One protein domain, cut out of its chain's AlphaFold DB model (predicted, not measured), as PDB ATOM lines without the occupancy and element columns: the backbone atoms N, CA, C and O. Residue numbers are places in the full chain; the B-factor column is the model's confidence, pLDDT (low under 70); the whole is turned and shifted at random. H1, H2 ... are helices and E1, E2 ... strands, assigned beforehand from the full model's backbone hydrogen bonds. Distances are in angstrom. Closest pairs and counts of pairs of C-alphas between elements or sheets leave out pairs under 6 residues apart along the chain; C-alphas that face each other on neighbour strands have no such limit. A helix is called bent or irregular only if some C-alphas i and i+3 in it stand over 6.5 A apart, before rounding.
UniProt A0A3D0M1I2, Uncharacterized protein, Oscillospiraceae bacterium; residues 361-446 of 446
ATOM      1  N   ARG A 361       3.069-111.247  37.961       76.31
ATOM      2  CA  ARG A 361       2.204-110.064  37.930       76.31
ATOM      3  C   ARG A 361       2.699-109.020  38.927       76.31
ATOM      4  O   ARG A 361       2.983-109.380  40.067       76.31
ATOM      5  N   MET A 362       2.748-107.739  38.535       81.62
ATOM      6  CA  MET A 362       2.665-106.644  39.515       81.62
ATOM      7  C   MET A 362       1.369-105.857  39.367       81.62
ATOM      8  O   MET A 362       1.041-105.391  38.278       81.62
ATOM      9  N   THR A 363       0.655-105.713  40.479       81.50
ATOM     10  CA  THR A 363      -0.502-104.825  40.611       81.50
ATOM     11  C   THR A 363      -0.037-103.486  41.160       81.50
ATOM     12  O   THR A 363       0.729-103.465  42.119       81.50
ATOM     13  N   PHE A 364      -0.555-102.389  40.607       87.38
ATOM     14  CA  PHE A 364      -0.350-101.028  41.103       87.38
ATOM     15  C   PHE A 364      -1.698-100.464  41.544       87.38
ATOM     16  O   PHE A 364      -2.662-100.497  40.781       87.38
ATOM     17  N   GLY A 365      -1.776 -99.947  42.764       90.19
ATOM     18  CA  GLY A 365      -3.008 -99.369  43.284       90.19
ATOM     19  C   GLY A 365      -2.808 -98.657  44.611       90.19
ATOM     20  O   GLY A 365      -1.694 -98.328  45.006       90.19
ATOM     21  N   TYR A 366      -3.909 -98.425  45.304       93.81
ATOM     22  CA  TYR A 366      -3.987 -97.684  46.550       93.81
ATOM     23  C   TYR A 366      -4.624 -98.562  47.621       93.81
ATOM     24  O   TYR A 366      -5.620 -99.237  47.354       93.81
ATOM     25  N   ALA A 367      -4.083 -98.526  48.837       95.31
ATOM     26  CA  ALA A 367      -4.687 -99.208  49.975       95.31
ATOM     27  C   ALA A 367      -6.070 -98.603  50.261       95.31
ATOM     28  O   ALA A 367      -6.176 -97.429  50.618       95.31
ATOM     29  N   LYS A 368      -7.138 -99.385  50.105       95.88
ATOM     30  CA  LYS A 368      -8.524 -98.932  50.270       95.88
ATOM     31  C   LYS A 368      -9.031 -99.184  51.685       95.88
ATOM     32  O   LYS A 368      -9.369 -98.232  52.386       95.88
ATOM     33  N   HIS A 369      -9.025-100.445  52.102       96.44
ATOM     34  CA  HIS A 369      -9.480-100.892  53.416       96.44
ATOM     35  C   HIS A 369      -8.455-101.848  54.028       96.44
ATOM     36  O   HIS A 369      -7.784-102.584  53.306       96.44
ATOM     37  N   LYS A 370      -8.335-101.848  55.357       95.06
ATOM     38  CA  LYS A 370      -7.461-102.759  56.102       95.06
ATOM     39  C   LYS A 370      -8.279-103.499  57.156       95.06
ATOM     40  O   LYS A 370      -8.744-102.896  58.119       95.06
ATOM     41  N   TYR A 371      -8.416-104.807  56.982       94.88
ATOM     42  CA  TYR A 371      -9.157-105.670  57.895       94.88
ATOM     43  C   TYR A 371      -8.303-106.091  59.094       94.88
ATOM     44  O   TYR A 371      -7.072-106.130  59.050       94.88
ATOM     45  N   THR A 372      -8.974-106.456  60.185       91.75
ATOM     46  CA  THR A 372      -8.336-106.906  61.433       91.75
ATOM     47  C   THR A 372      -7.654-108.267  61.313       91.75
ATOM     48  O   THR A 372      -6.747-108.561  62.090       91.75
ATOM     49  N   ASP A 373      -8.050-109.084  60.338       91.00
ATOM     50  CA  ASP A 373      -7.397-110.351  60.002       91.00
ATOM     51  C   ASP A 373      -6.128-110.166  59.152       91.00
ATOM     52  O   ASP A 373      -5.455-111.141  58.829       91.00
ATOM     53  N   GLY A 374      -5.790-108.916  58.823       89.06
ATOM     54  CA  GLY A 374      -4.641-108.513  58.028       89.06
ATOM     55  C   GLY A 374      -4.810-108.640  56.515       89.06
ATOM     56  O   GLY A 374      -3.820-108.624  55.776       89.06
ATOM     57  N   THR A 375      -6.051-108.741  56.045       92.44
ATOM     58  CA  THR A 375      -6.401-108.537  54.640       92.44
ATOM     59  C   THR A 375      -6.394-107.041  54.297       92.44
ATOM     60  O   THR A 375      -6.781-106.204  55.114       92.44
ATOM     61  N   ILE A 376      -5.955-106.688  53.089       93.12
ATOM     62  CA  ILE A 376      -5.941-105.320  52.564       93.12
ATOM     63  C   ILE A 376      -6.662-105.300  51.219       93.12
ATOM     64  O   ILE A 376      -6.295-106.047  50.311       93.12
ATOM     65  N   ASP A 377      -7.650-104.419  51.092       94.38
ATOM     66  CA  ASP A 377      -8.302-104.121  49.819       94.38
ATOM     67  C   ASP A 377      -7.480-103.092  49.044       94.38
ATOM     68  O   ASP A 377      -7.001-102.105  49.609       94.38
ATOM     69  N   ILE A 378      -7.346-103.301  47.740       92.00
ATOM     70  CA  ILE A 378      -6.631-102.440  46.807       92.00
ATOM     71  C   ILE A 378      -7.623-101.876  45.793       92.00
ATOM     72  O   ILE A 378      -8.434-102.601  45.213       92.00
ATOM     73  N   SER A 379      -7.510-100.568  45.576       91.69
ATOM     74  CA  SER A 379      -8.217 -99.844  44.525       91.69
ATOM     75  C   SER A 379      -7.228 -99.315  43.486       91.69
ATOM     76  O   SER A 379      -6.216 -98.717  43.845       91.69
ATOM     77  N   TYR A 380      -7.501 -99.463  42.194       88.56
ATOM     78  CA  TYR A 380      -6.678 -98.930  41.098       88.56
ATOM     79  C   TYR A 380      -6.788 -97.411  40.960       88.56
ATOM     80  O   TYR A 380      -5.970 -96.776  40.297       88.56
ATOM     81  N   THR A 381      -7.795 -96.812  41.589       89.31
ATOM     82  CA  THR A 381      -7.946 -95.358  41.683       89.31
ATOM     83  C   THR A 381      -8.025 -94.927  43.138       89.31
ATOM     84  O   THR A 381      -8.553 -95.638  43.991       89.31
ATOM     85  N   LYS A 382      -7.482 -93.759  43.471       90.06
ATOM     86  CA  LYS A 382      -7.441 -93.295  44.859       90.06
ATOM     87  C   LYS A 382      -8.865 -93.113  45.411       90.06
ATOM     88  O   LYS A 382      -9.608 -92.262  44.932       90.06
ATOM     89  N   GLY A 383      -9.240 -93.929  46.400       89.50
ATOM     90  CA  GLY A 383     -10.581 -93.932  47.006       89.50
ATOM     91  C   GLY A 383     -11.692 -94.603  46.185       89.50
ATOM     92  O   GLY A 383     -12.857 -94.474  46.558       89.50
ATOM     93  N   GLY A 384     -11.348 -95.288  45.091       92.12
ATOM     94  CA  GLY A 384     -12.285 -95.992  44.211       92.12
ATOM     95  C   GLY A 384     -12.900 -97.268  44.801       92.12
ATOM     96  O   GLY A 384     -12.894 -97.492  46.018       92.12
ATOM     97  N   SER A 385     -13.481 -98.084  43.918       93.12
ATOM     98  CA  SER A 385     -14.001 -99.411  44.254       93.12
ATOM     99  C   SER A 385     -12.884-100.360  44.676       93.12
ATOM    100  O   SER A 385     -11.717-100.145  44.388       93.12
ATOM    101  N   VAL A 386     -13.240-101.427  45.385       93.44
ATOM    102  CA  VAL A 386     -12.298-102.524  45.611       93.44
ATOM    103  C   VAL A 386     -12.194-103.308  44.312       93.44
ATOM    104  O   VAL A 386     -13.182-103.900  43.874       93.44
ATOM    105  N   GLU A 387     -11.016-103.306  43.697       88.69
ATOM    106  CA  GLU A 387     -10.733-104.176  42.556       88.69
ATOM    107  C   GLU A 387     -10.097-105.489  43.008       88.69
ATOM    108  O   GLU A 387     -10.391-106.536  42.433       88.69
ATOM    109  N   GLU A 388      -9.268-105.455  44.055       87.69
ATOM    110  CA  GLU A 388      -8.549-106.632  44.542       87.69
ATOM    111  C   GLU A 388      -8.437-106.640  46.073       87.69
ATOM    112  O   GLU A 388      -8.449-105.586  46.699       87.69
ATOM    113  N   ALA A 389      -8.324-107.816  46.692       89.31
ATOM    114  CA  ALA A 389      -8.321-107.978  48.147       89.31
ATOM    115  C   ALA A 389      -7.348-109.070  48.564       89.31
ATOM    116  O   ALA A 389      -7.303-110.126  47.923       89.31
ATOM    117  N   TYR A 390      -6.568-108.829  49.624       84.06
ATOM    118  CA  TYR A 390      -5.367-109.626  49.798       84.06
ATOM    119  C   TYR A 390      -4.804-109.820  51.212       84.06
ATOM    120  O   TYR A 390      -4.653-108.851  51.951       84.06
ATOM    121  N   PRO A 391      -4.364-111.044  51.569       86.75
ATOM    122  CA  PRO A 391      -3.828-111.342  52.895       86.75
ATOM    123  C   PRO A 391      -2.362-110.895  53.029       86.75
ATOM    124  O   PRO A 391      -1.434-111.617  52.656       86.75
ATOM    125  N   ALA A 392      -2.123-109.717  53.606       83.94
ATOM    126  CA  ALA A 392      -0.785-109.130  53.694       83.94
ATOM    127  C   ALA A 392       0.087-109.703  54.835       83.94
ATOM    128  O   ALA A 392       1.298-109.491  54.852       83.94
ATOM    129  N   ASN A 393      -0.487-110.480  55.759       80.75
ATOM    130  CA  ASN A 393       0.242-111.053  56.904       80.75
ATOM    131  C   ASN A 393       1.334-112.067  56.530       80.75
ATOM    132  O   ASN A 393       2.247-112.298  57.319       80.75
ATOM    133  N   ASN A 394       1.237-112.686  55.351       80.44
ATOM    134  CA  ASN A 394       2.131-113.770  54.930       80.44
ATOM    135  C   ASN A 394       3.154-113.338  53.873       80.44
ATOM    136  O   ASN A 394       3.873-114.184  53.340       80.44
ATOM    137  N   ILE A 395       3.222-112.047  53.549       86.69
ATOM    138  CA  ILE A 395       4.129-111.529  52.525       86.69
ATOM    139  C   ILE A 395       5.096-110.521  53.114       86.69
ATOM    140  O   ILE A 395       4.810-109.847  54.104       86.69
ATOM    141  N   THR A 396       6.261-110.403  52.486       92.25
ATOM    142  CA  THR A 396       7.226-109.409  52.939       92.25
ATOM    143  C   THR A 396       6.894-108.044  52.357       92.25
ATOM    144  O   THR A 396       6.736-107.903  51.143       92.25
ATOM    145  N   ILE A 397       6.826-107.046  53.235       93.31
ATOM    146  CA  ILE A 397       6.530-105.659  52.893       93.31
ATOM    147  C   ILE A 397       7.835-104.858  52.871       93.31
ATOM    148  O   ILE A 397       8.626-104.899  53.816       93.31
ATOM    149  N   THR A 398       8.060-104.129  51.784       96.44
ATOM    150  CA  THR A 398       9.128-103.133  51.640       96.44
ATOM    151  C   THR A 398       8.476-101.762  51.627       96.44
ATOM    152  O   THR A 398       7.580-101.526  50.825       96.44
ATOM    153  N   VAL A 399       8.889-100.865  52.510       96.06
ATOM    154  CA  VAL A 399       8.298 -99.528  52.621       96.06
ATOM    155  C   VAL A 399       9.288 -98.506  52.107       96.06
ATOM    156  O   VAL A 399      10.448 -98.539  52.510       96.06
ATOM    157  N   PHE A 400       8.804 -97.596  51.271       96.62
ATOM    158  CA  PHE A 400       9.418 -96.317  50.979       96.62
ATOM    159  C   PHE A 400       8.652 -95.197  51.693       96.62
ATOM    160  O   PHE A 400       7.483 -94.941  51.412       96.62
ATOM    161  N   ASP A 401       9.320 -94.554  52.644       93.94
ATOM    162  CA  ASP A 401       8.840 -93.413  53.417       93.94
ATOM    163  C   ASP A 401       9.299 -92.110  52.757       93.94
ATOM    164  O   ASP A 401      10.472 -91.742  52.875       93.94
ATOM    165  N   ARG A 402       8.393 -91.408  52.069       86.88
ATOM    166  CA  ARG A 402       8.743 -90.195  51.309       86.88
ATOM    167  C   ARG A 402       9.293 -89.080  52.208       86.88
ATOM    168  O   ARG A 402      10.117 -88.283  51.763       86.88
ATOM    169  N   GLU A 403       8.889 -89.038  53.477       83.88
ATOM    170  CA  GLU A 403       9.300 -88.002  54.436       83.88
ATOM    171  C   GLU A 403      10.515 -88.410  55.297       83.88
ATOM    172  O   GLU A 403      11.158 -87.569  55.942       83.88
ATOM    173  N   GLY A 404      10.878 -89.696  55.290       77.44
ATOM    174  CA  GLY A 404      11.985 -90.258  56.059       77.44
ATOM    175  C   GLY A 404      13.365 -89.761  55.606       77.44
ATOM    176  O   GLY A 404      13.965 -90.278  54.671       77.44
ATOM    177  N   ARG A 405      13.961 -88.791  56.312       60.53
ATOM    178  CA  ARG A 405      15.253 -88.189  55.897       60.53
ATOM    179  C   ARG A 405      16.480 -89.114  55.988       60.53
ATOM    180  O   ARG A 405      17.488 -88.843  55.340       60.53
ATOM    181  N   LYS A 406      16.444 -90.171  56.806       61.06
ATOM    182  CA  LYS A 406      17.500 -91.198  56.912       61.06
ATOM    183  C   LYS A 406      16.837 -92.572  56.973       61.06
ATOM    184  O   LYS A 406      16.025 -92.798  57.859       61.06
ATOM    185  N   ASN A 407      17.221 -93.472  56.066       70.56
ATOM    186  CA  ASN A 407      16.648 -94.817  55.904       70.56
ATOM    187  C   ASN A 407      15.158 -94.816  55.531       70.56
ATOM    188  O   ASN A 407      14.347 -95.488  56.159       70.56
ATOM    189  N   ASN A 408      14.810 -94.083  54.476       90.06
ATOM    190  CA  ASN A 408      13.470 -94.094  53.894       90.06
ATOM    191  C   ASN A 408      13.077 -95.407  53.215       90.06
ATOM    192  O   ASN A 408      11.910 -95.538  52.889       90.06
ATOM    193  N   ILE A 409      13.982 -96.370  53.007       94.81
ATOM    194  CA  ILE A 409      13.596 -97.715  52.560       94.81
ATOM    195  C   ILE A 409      13.879 -98.725  53.671       94.81
ATOM    196  O   ILE A 409      14.998 -98.764  54.186       94.81
ATOM    197  N   TYR A 410      12.880 -99.527  54.047       94.31
ATOM    198  CA  TYR A 410      13.012-100.551  55.088       94.31
ATOM    199  C   TYR A 410      12.029-101.717  54.922       94.31
ATOM    200  O   TYR A 410      11.051-101.651  54.177       94.31
ATOM    201  N   LYS A 411      12.288-102.804  55.656       95.06
ATOM    202  CA  LYS A 411      11.337-103.906  55.829       95.06
ATOM    203  C   LYS A 411      10.199-103.455  56.738       95.06
ATOM    204  O   LYS A 411      10.429-103.233  57.924       95.06
ATOM    205  N   GLY A 412       9.004-103.337  56.182       93.38
ATOM    206  CA  GLY A 412       7.816-102.939  56.924       93.38
ATOM    207  C   GLY A 412       6.942-104.108  57.353       93.38
ATOM    208  O   GLY A 412       7.299-105.286  57.242       93.38
ATOM    209  N   SER A 413       5.757-103.745  57.816       92.75
ATOM    210  CA  SER A 413       4.658-104.638  58.144       92.75
ATOM    211  C   SER A 413       3.322-104.011  57.740       92.75
ATOM    212  O   SER A 413       3.256-102.894  57.230       92.75
ATOM    213  N   ILE A 414       2.225-104.719  57.992       91.44
ATOM    214  CA  ILE A 414       0.874-104.220  57.717       91.44
ATOM    215  C   ILE A 414       0.522-102.937  58.494       91.44
ATOM    216  O   ILE A 414      -0.368-102.183  58.091       91.44
ATOM    217  N   SER A 415       1.221-102.649  59.598       92.19
ATOM    218  CA  SER A 415       1.042-101.388  60.326       92.19
ATOM    219  C   SER A 415       1.463-100.171  59.507       92.19
ATOM    220  O   SER A 415       0.928 -99.093  59.739       92.19
ATOM    221  N   ASP A 416       2.384-100.341  58.558       93.75
ATOM    222  CA  ASP A 416       2.899 -99.256  57.717       93.75
ATOM    223  C   ASP A 416       1.945 -98.894  56.571       93.75
ATOM    224  O   ASP A 416       2.139 -97.882  55.902       93.75
ATOM    225  N   VAL A 417       0.901 -99.701  56.346       93.69
ATOM    226  CA  VAL A 417      -0.101 -99.439  55.312       93.69
ATOM    227  C   VAL A 417      -1.163 -98.482  55.842       93.69
ATOM    228  O   VAL A 417      -1.924 -98.817  56.761       93.69
ATOM    229  N   ALA A 418      -1.245 -97.309  55.218       95.06
ATOM    230  CA  ALA A 418      -2.284 -96.318  55.449       95.06
ATOM    231  C   ALA A 418      -3.436 -96.549  54.459       95.06
ATOM    232  O   ALA A 418      -3.315 -96.242  53.274       95.06
ATOM    233  N   ALA A 419      -4.546 -97.118  54.929       96.38
ATOM    234  CA  ALA A 419      -5.726 -97.354  54.101       96.38
ATOM    235  C   ALA A 419      -6.531 -96.062  53.900       96.38
ATOM    236  O   ALA A 419      -6.575 -95.206  54.782       96.38
ATOM    237  N   PHE A 420      -7.196 -95.929  52.755       97.38
ATOM    238  CA  PHE A 420      -8.010 -94.763  52.414       97.38
ATOM    239  C   PHE A 420      -9.132 -94.500  53.415       97.38
ATOM    240  O   PHE A 420      -9.421 -93.341  53.700       97.38
ATOM    241  N   ASP A 421      -9.741 -95.541  53.974       95.69
ATOM    242  CA  ASP A 421     -10.818 -95.372  54.955       95.69
ATOM    243  C   ASP A 421     -10.361 -94.630  56.228       95.69
ATOM    244  O   ASP A 421     -11.166 -93.927  56.837       95.69
ATOM    245  N   ASP A 422      -9.067 -94.703  56.567       95.19
ATOM    246  CA  ASP A 422      -8.474 -94.014  57.720       95.19
ATOM    247  C   ASP A 422      -7.695 -92.744  57.326       95.19
ATOM    248  O   ASP A 422      -7.728 -91.736  58.031       95.19
ATOM    249  N   ALA A 423      -6.965 -92.785  56.205       95.81
ATOM    250  CA  ALA A 423      -6.006 -91.753  55.791       95.81
ATOM    251  C   ALA A 423      -6.500 -90.853  54.641       95.81
ATOM    252  O   ALA A 423      -5.837 -89.874  54.284       95.81
ATOM    253  N   GLY A 424      -7.648 -91.168  54.035       95.88
ATOM    254  CA  GLY A 424      -8.196 -90.449  52.889       95.88
ATOM    255  C   GLY A 424      -7.205 -90.362  51.726       95.88
ATOM    256  O   GLY A 424      -6.584 -91.349  51.335       95.88
ATOM    257  N   ALA A 425      -7.022 -89.158  51.176       92.75
ATOM    258  CA  ALA A 425      -6.136 -88.918  50.032       92.75
ATOM    259  C   ALA A 425      -4.643 -89.217  50.300       92.75
ATOM    260  O   ALA A 425      -3.874 -89.350  49.344       92.75
ATOM    261  N   ASN A 426      -4.257 -89.353  51.573       92.62
ATOM    262  CA  ASN A 426      -2.909 -89.715  52.010       92.62
ATOM    263  C   ASN A 426      -2.744 -91.236  52.189       92.62
ATOM    264  O   ASN A 426      -1.833 -91.683  52.881       92.62
ATOM    265  N   CYS A 427      -3.646 -92.044  51.623       95.19
ATOM    266  CA  CYS A 427      -3.493 -93.493  51.619       95.19
ATOM    267  C   CYS A 427      -2.226 -93.924  50.875       95.19
ATOM    268  O   CYS A 427      -1.815 -93.297  49.895       95.19
ATOM    269  N   SER A 428      -1.661 -95.047  51.298       95.19
ATOM    270  CA  SER A 428      -0.459 -95.598  50.691       95.19
ATOM    271  C   SER A 428      -0.699 -96.060  49.256       95.19
ATOM    272  O   SER A 428      -1.721 -96.690  48.957       95.19
ATOM    273  N   VAL A 429       0.289 -95.831  48.387       94.38
ATOM    274  CA  VAL A 429       0.387 -96.561  47.116       94.38
ATOM    275  C   VAL A 429       0.933 -97.948  47.418       94.38
ATOM    276  O   VAL A 429       1.892 -98.099  48.177       94.38
ATOM    277  N   MET A 430       0.321 -98.959  46.821       92.19
ATOM    278  CA  MET A 430       0.717-100.352  46.931       92.19
ATOM    279  C   MET A 430       1.120-100.881  45.562       92.19
ATOM    280  O   MET A 430       0.363-100.780  44.595       92.19
ATOM    281  N   ILE A 431       2.293-101.501  45.509       91.38
ATOM    282  CA  ILE A 431       2.733-102.293  44.367       91.38
ATOM    283  C   ILE A 431       2.933-103.720  44.851       91.38
ATOM    284  O   ILE A 431       3.739-103.971  45.745       91.38
ATOM    285  N   VAL A 432       2.186-104.668  44.298       88.81
ATOM    286  CA  VAL A 432       2.209-106.055  44.771       88.81
ATOM    287  C   VAL A 432       2.726-106.965  43.688       88.81
ATOM    288  O   VAL A 432       2.166-106.980  42.603       88.81
ATOM    289  N   TYR A 433       3.751-107.746  44.008       87.06
ATOM    290  CA  TYR A 433       4.307-108.763  43.135       87.06
ATOM    291  C   TYR A 433       3.779-110.158  43.486       87.06
ATOM    292  O   TYR A 433       3.853-110.612  44.635       87.06
ATOM    293  N   ALA A 434       3.290-110.859  42.467       81.19
ATOM    294  CA  ALA A 434       2.823-112.232  42.540       81.19
ATOM    295  C   ALA A 434       3.498-113.104  41.473       81.19
ATOM    296  O   ALA A 434       3.749-112.656  40.356       81.19
ATOM    297  N   GLU A 435       3.743-114.368  41.818       78.56
ATOM    298  CA  GLU A 435       4.159-115.428  40.900       78.56
ATOM    299  C   GLU A 435       3.212-116.626  41.024       78.56
ATOM    300  O   GLU A 435       2.960-117.120  42.122       78.56
ATOM    301  N   TYR A 436       2.720-117.128  39.897       74.50
ATOM    302  CA  TYR A 436       1.742-118.203  39.761       74.50
ATOM    303  C   TYR A 436       0.499-117.980  40.631       74.50
ATOM    304  O   TYR A 436       0.077-118.876  41.358       74.50
ATOM    305  N   ALA A 437      -0.044-116.757  40.585       72.31
ATOM    306  CA  ALA A 437      -1.135-116.278  41.441       72.31
ATOM    307  C   ALA A 437      -0.835-116.313  42.958       72.31
ATOM    308  O   ALA A 437      -1.718-116.060  43.773       72.31
ATOM    309  N   VAL A 438       0.415-116.580  43.353       77.88
ATOM    310  CA  VAL A 438       0.870-116.529  44.743       77.88
ATOM    311  C   VAL A 438       1.642-115.249  44.972       77.88
ATOM    312  O   VAL A 438       2.665-114.979  44.348       77.88
ATOM    313  N   TRP A 439       1.179-114.483  45.936       79.88
ATOM    314  CA  TRP A 439       1.816-113.254  46.354       79.88
ATOM    315  C   TRP A 439       3.177-113.499  46.995       79.88
ATOM    316  O   TRP A 439       3.318-114.357  47.867       79.88
ATOM    317  N   LYS A 440       4.184-112.741  46.562       86.31
ATOM    318  CA  LYS A 440       5.572-112.911  47.013       86.31
ATOM    319  C   LYS A 440       6.055-111.722  47.834       86.31
ATOM    320  O   LYS A 440       6.698-111.913  48.866       86.31
ATOM    321  N   SER A 441       5.739-110.506  47.401       91.19
ATOM    322  CA  SER A 441       6.185-109.275  48.055       91.19
ATOM    323  C   SER A 441       5.242-108.112  47.775       91.19
ATOM    324  O   SER A 441       4.544-108.077  46.764       91.19
ATOM    325  N   CYS A 442       5.245-107.139  48.680       92.94
ATOM    326  CA  CYS A 442       4.536-105.879  48.515       92.94
ATOM    327  C   CYS A 442       5.483-104.708  48.780       92.94
ATOM    328  O   CYS A 442       6.345-104.771  49.659       92.94
ATOM    329  N   TYR A 443       5.316-103.650  47.999       94.88
ATOM    330  CA  TYR A 443       6.028-102.390  48.099       94.88
ATOM    331  C   TYR A 443       5.021-101.295  48.426       94.88
ATOM    332  O   TYR A 443       3.983-101.187  47.772       94.88
ATOM    333  N   ILE A 444       5.322-100.510  49.450       95.06
ATOM    334  CA  ILE A 444       4.441 -99.483  49.992       95.06
ATOM    335  C   ILE A 444       5.126 -98.141  49.842       95.06
ATOM    336  O   ILE A 444       6.266 -97.991  50.270       95.06
ATOM    337  N   TYR A 445       4.415 -97.166  49.291       95.31
ATOM    338  CA  TYR A 445       4.832 -95.769  49.288       95.31
ATOM    339  C   TYR A 445       3.914 -95.021  50.235       95.31
ATOM    340  O   TYR A 445       2.692 -95.047  50.051       95.31
ATOM    341  N   LYS A 446       4.498 -94.389  51.248       88.88
ATOM    342  CA  LYS A 446       3.774 -93.575  52.221       88.88
ATOM    343  C   LYS A 446       4.273 -92.139  52.229       88.88
ATOM    344  O   LYS A 446       5.487 -91.934  51.978       88.88
TER     345      LYS A 446
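What this domain is: This is residues 361 to 446 of the 446 residues of an uncharacterized protein of Oscillospiraceae bacterium (UniProt A0A3D0M1I2). One strongly twisted sheet of seven strands curls into an open trough, folding sharply where E1 bends; E1, E6, E7, E4 and E5 make one wall, and E3, E2 and the second part of E1 the other. The trough is not closed into a barrel, and the links of residues 392 to 395 and 413 to 419 cross its open side; the short helix H1 sits by the second part of E1. The printed part has 86 residues, with named elements E1 E2 E3 E4 E5 H1 E6 E7 along the chain. The sheet runs E3 E2 E1 E6 E7 E4 E5 and is mixed, and the class is mostly strand. The whole is compact, with a radius of gyration of the C-alphas of 11.9 A and spans of 34 by 28 by 23 A.

How they stand to each other: E1, residues 361 to 370, bends by 76 degrees at residue 366. Its residues 361 to 366 pair with E6, residues 429 to 435, antiparallel, with N 363 and O 432 within hydrogen-bond range at 2.9 A. Its residues 366 to 370 pair with E2, residues 375 to 379, antiparallel, with N 368 and O 377 at 2.8 A. E3, residues 388 to 391, is an edge strand, antiparallel to E2 at 157 degrees, with N 376 and O 390 at 2.8 A. E1, E2 and E3 form a meander, each strand the antiparallel neighbour of the one before. E6 and E7, residues 438 to 445, form a hairpin, with N 431 and O 443 at 2.8 A. E7 is parallel to E4, residues 396 to 400, at 19 degrees, with N 398 and O 442 at 2.8 A. E4 and the other edge strand, E5, residues 409 to 412, form a hairpin, with N 399 and O 410 at 2.8 A. E3 and E5 are apart. H1, residues 420 to 426, is on the sheet at a height of 5.2 A, over none of its strands; the C-alphas of Lys 368 and Phe 420 are its closest pair with E1, 4.7 A. E5, H1 and E6 make a split strand-helix-strand unit, two strands running the same way with E7 and E4 between them, its crossover right-handed. H1 has 1 of 3 O i to N i+4 pairs within range and 1 of 4 O i to N i+3 pairs.

Where its parts are: E1 starts with C-alpha 361 at (2.204, -110.064, 37.930) and spans 21.8 A. E6 spans 20.2 A, and E7 spans 21.6 A to C-alpha 445 at (4.832, -95.769, 49.288). H1 begins with C-alpha 420 at (-8.010, -94.763, 52.414) and is irregular, with C-alphas 422 and 425 9.5 A apart.

The domain as a whole: The two C-alphas farthest apart, those of Arg 405 and Tyr 436, are 36.7 A apart. The printed part has no cut, and no link is long. Mean pLDDT of the printed part is 89.3; residues 405 to 406 are under 70.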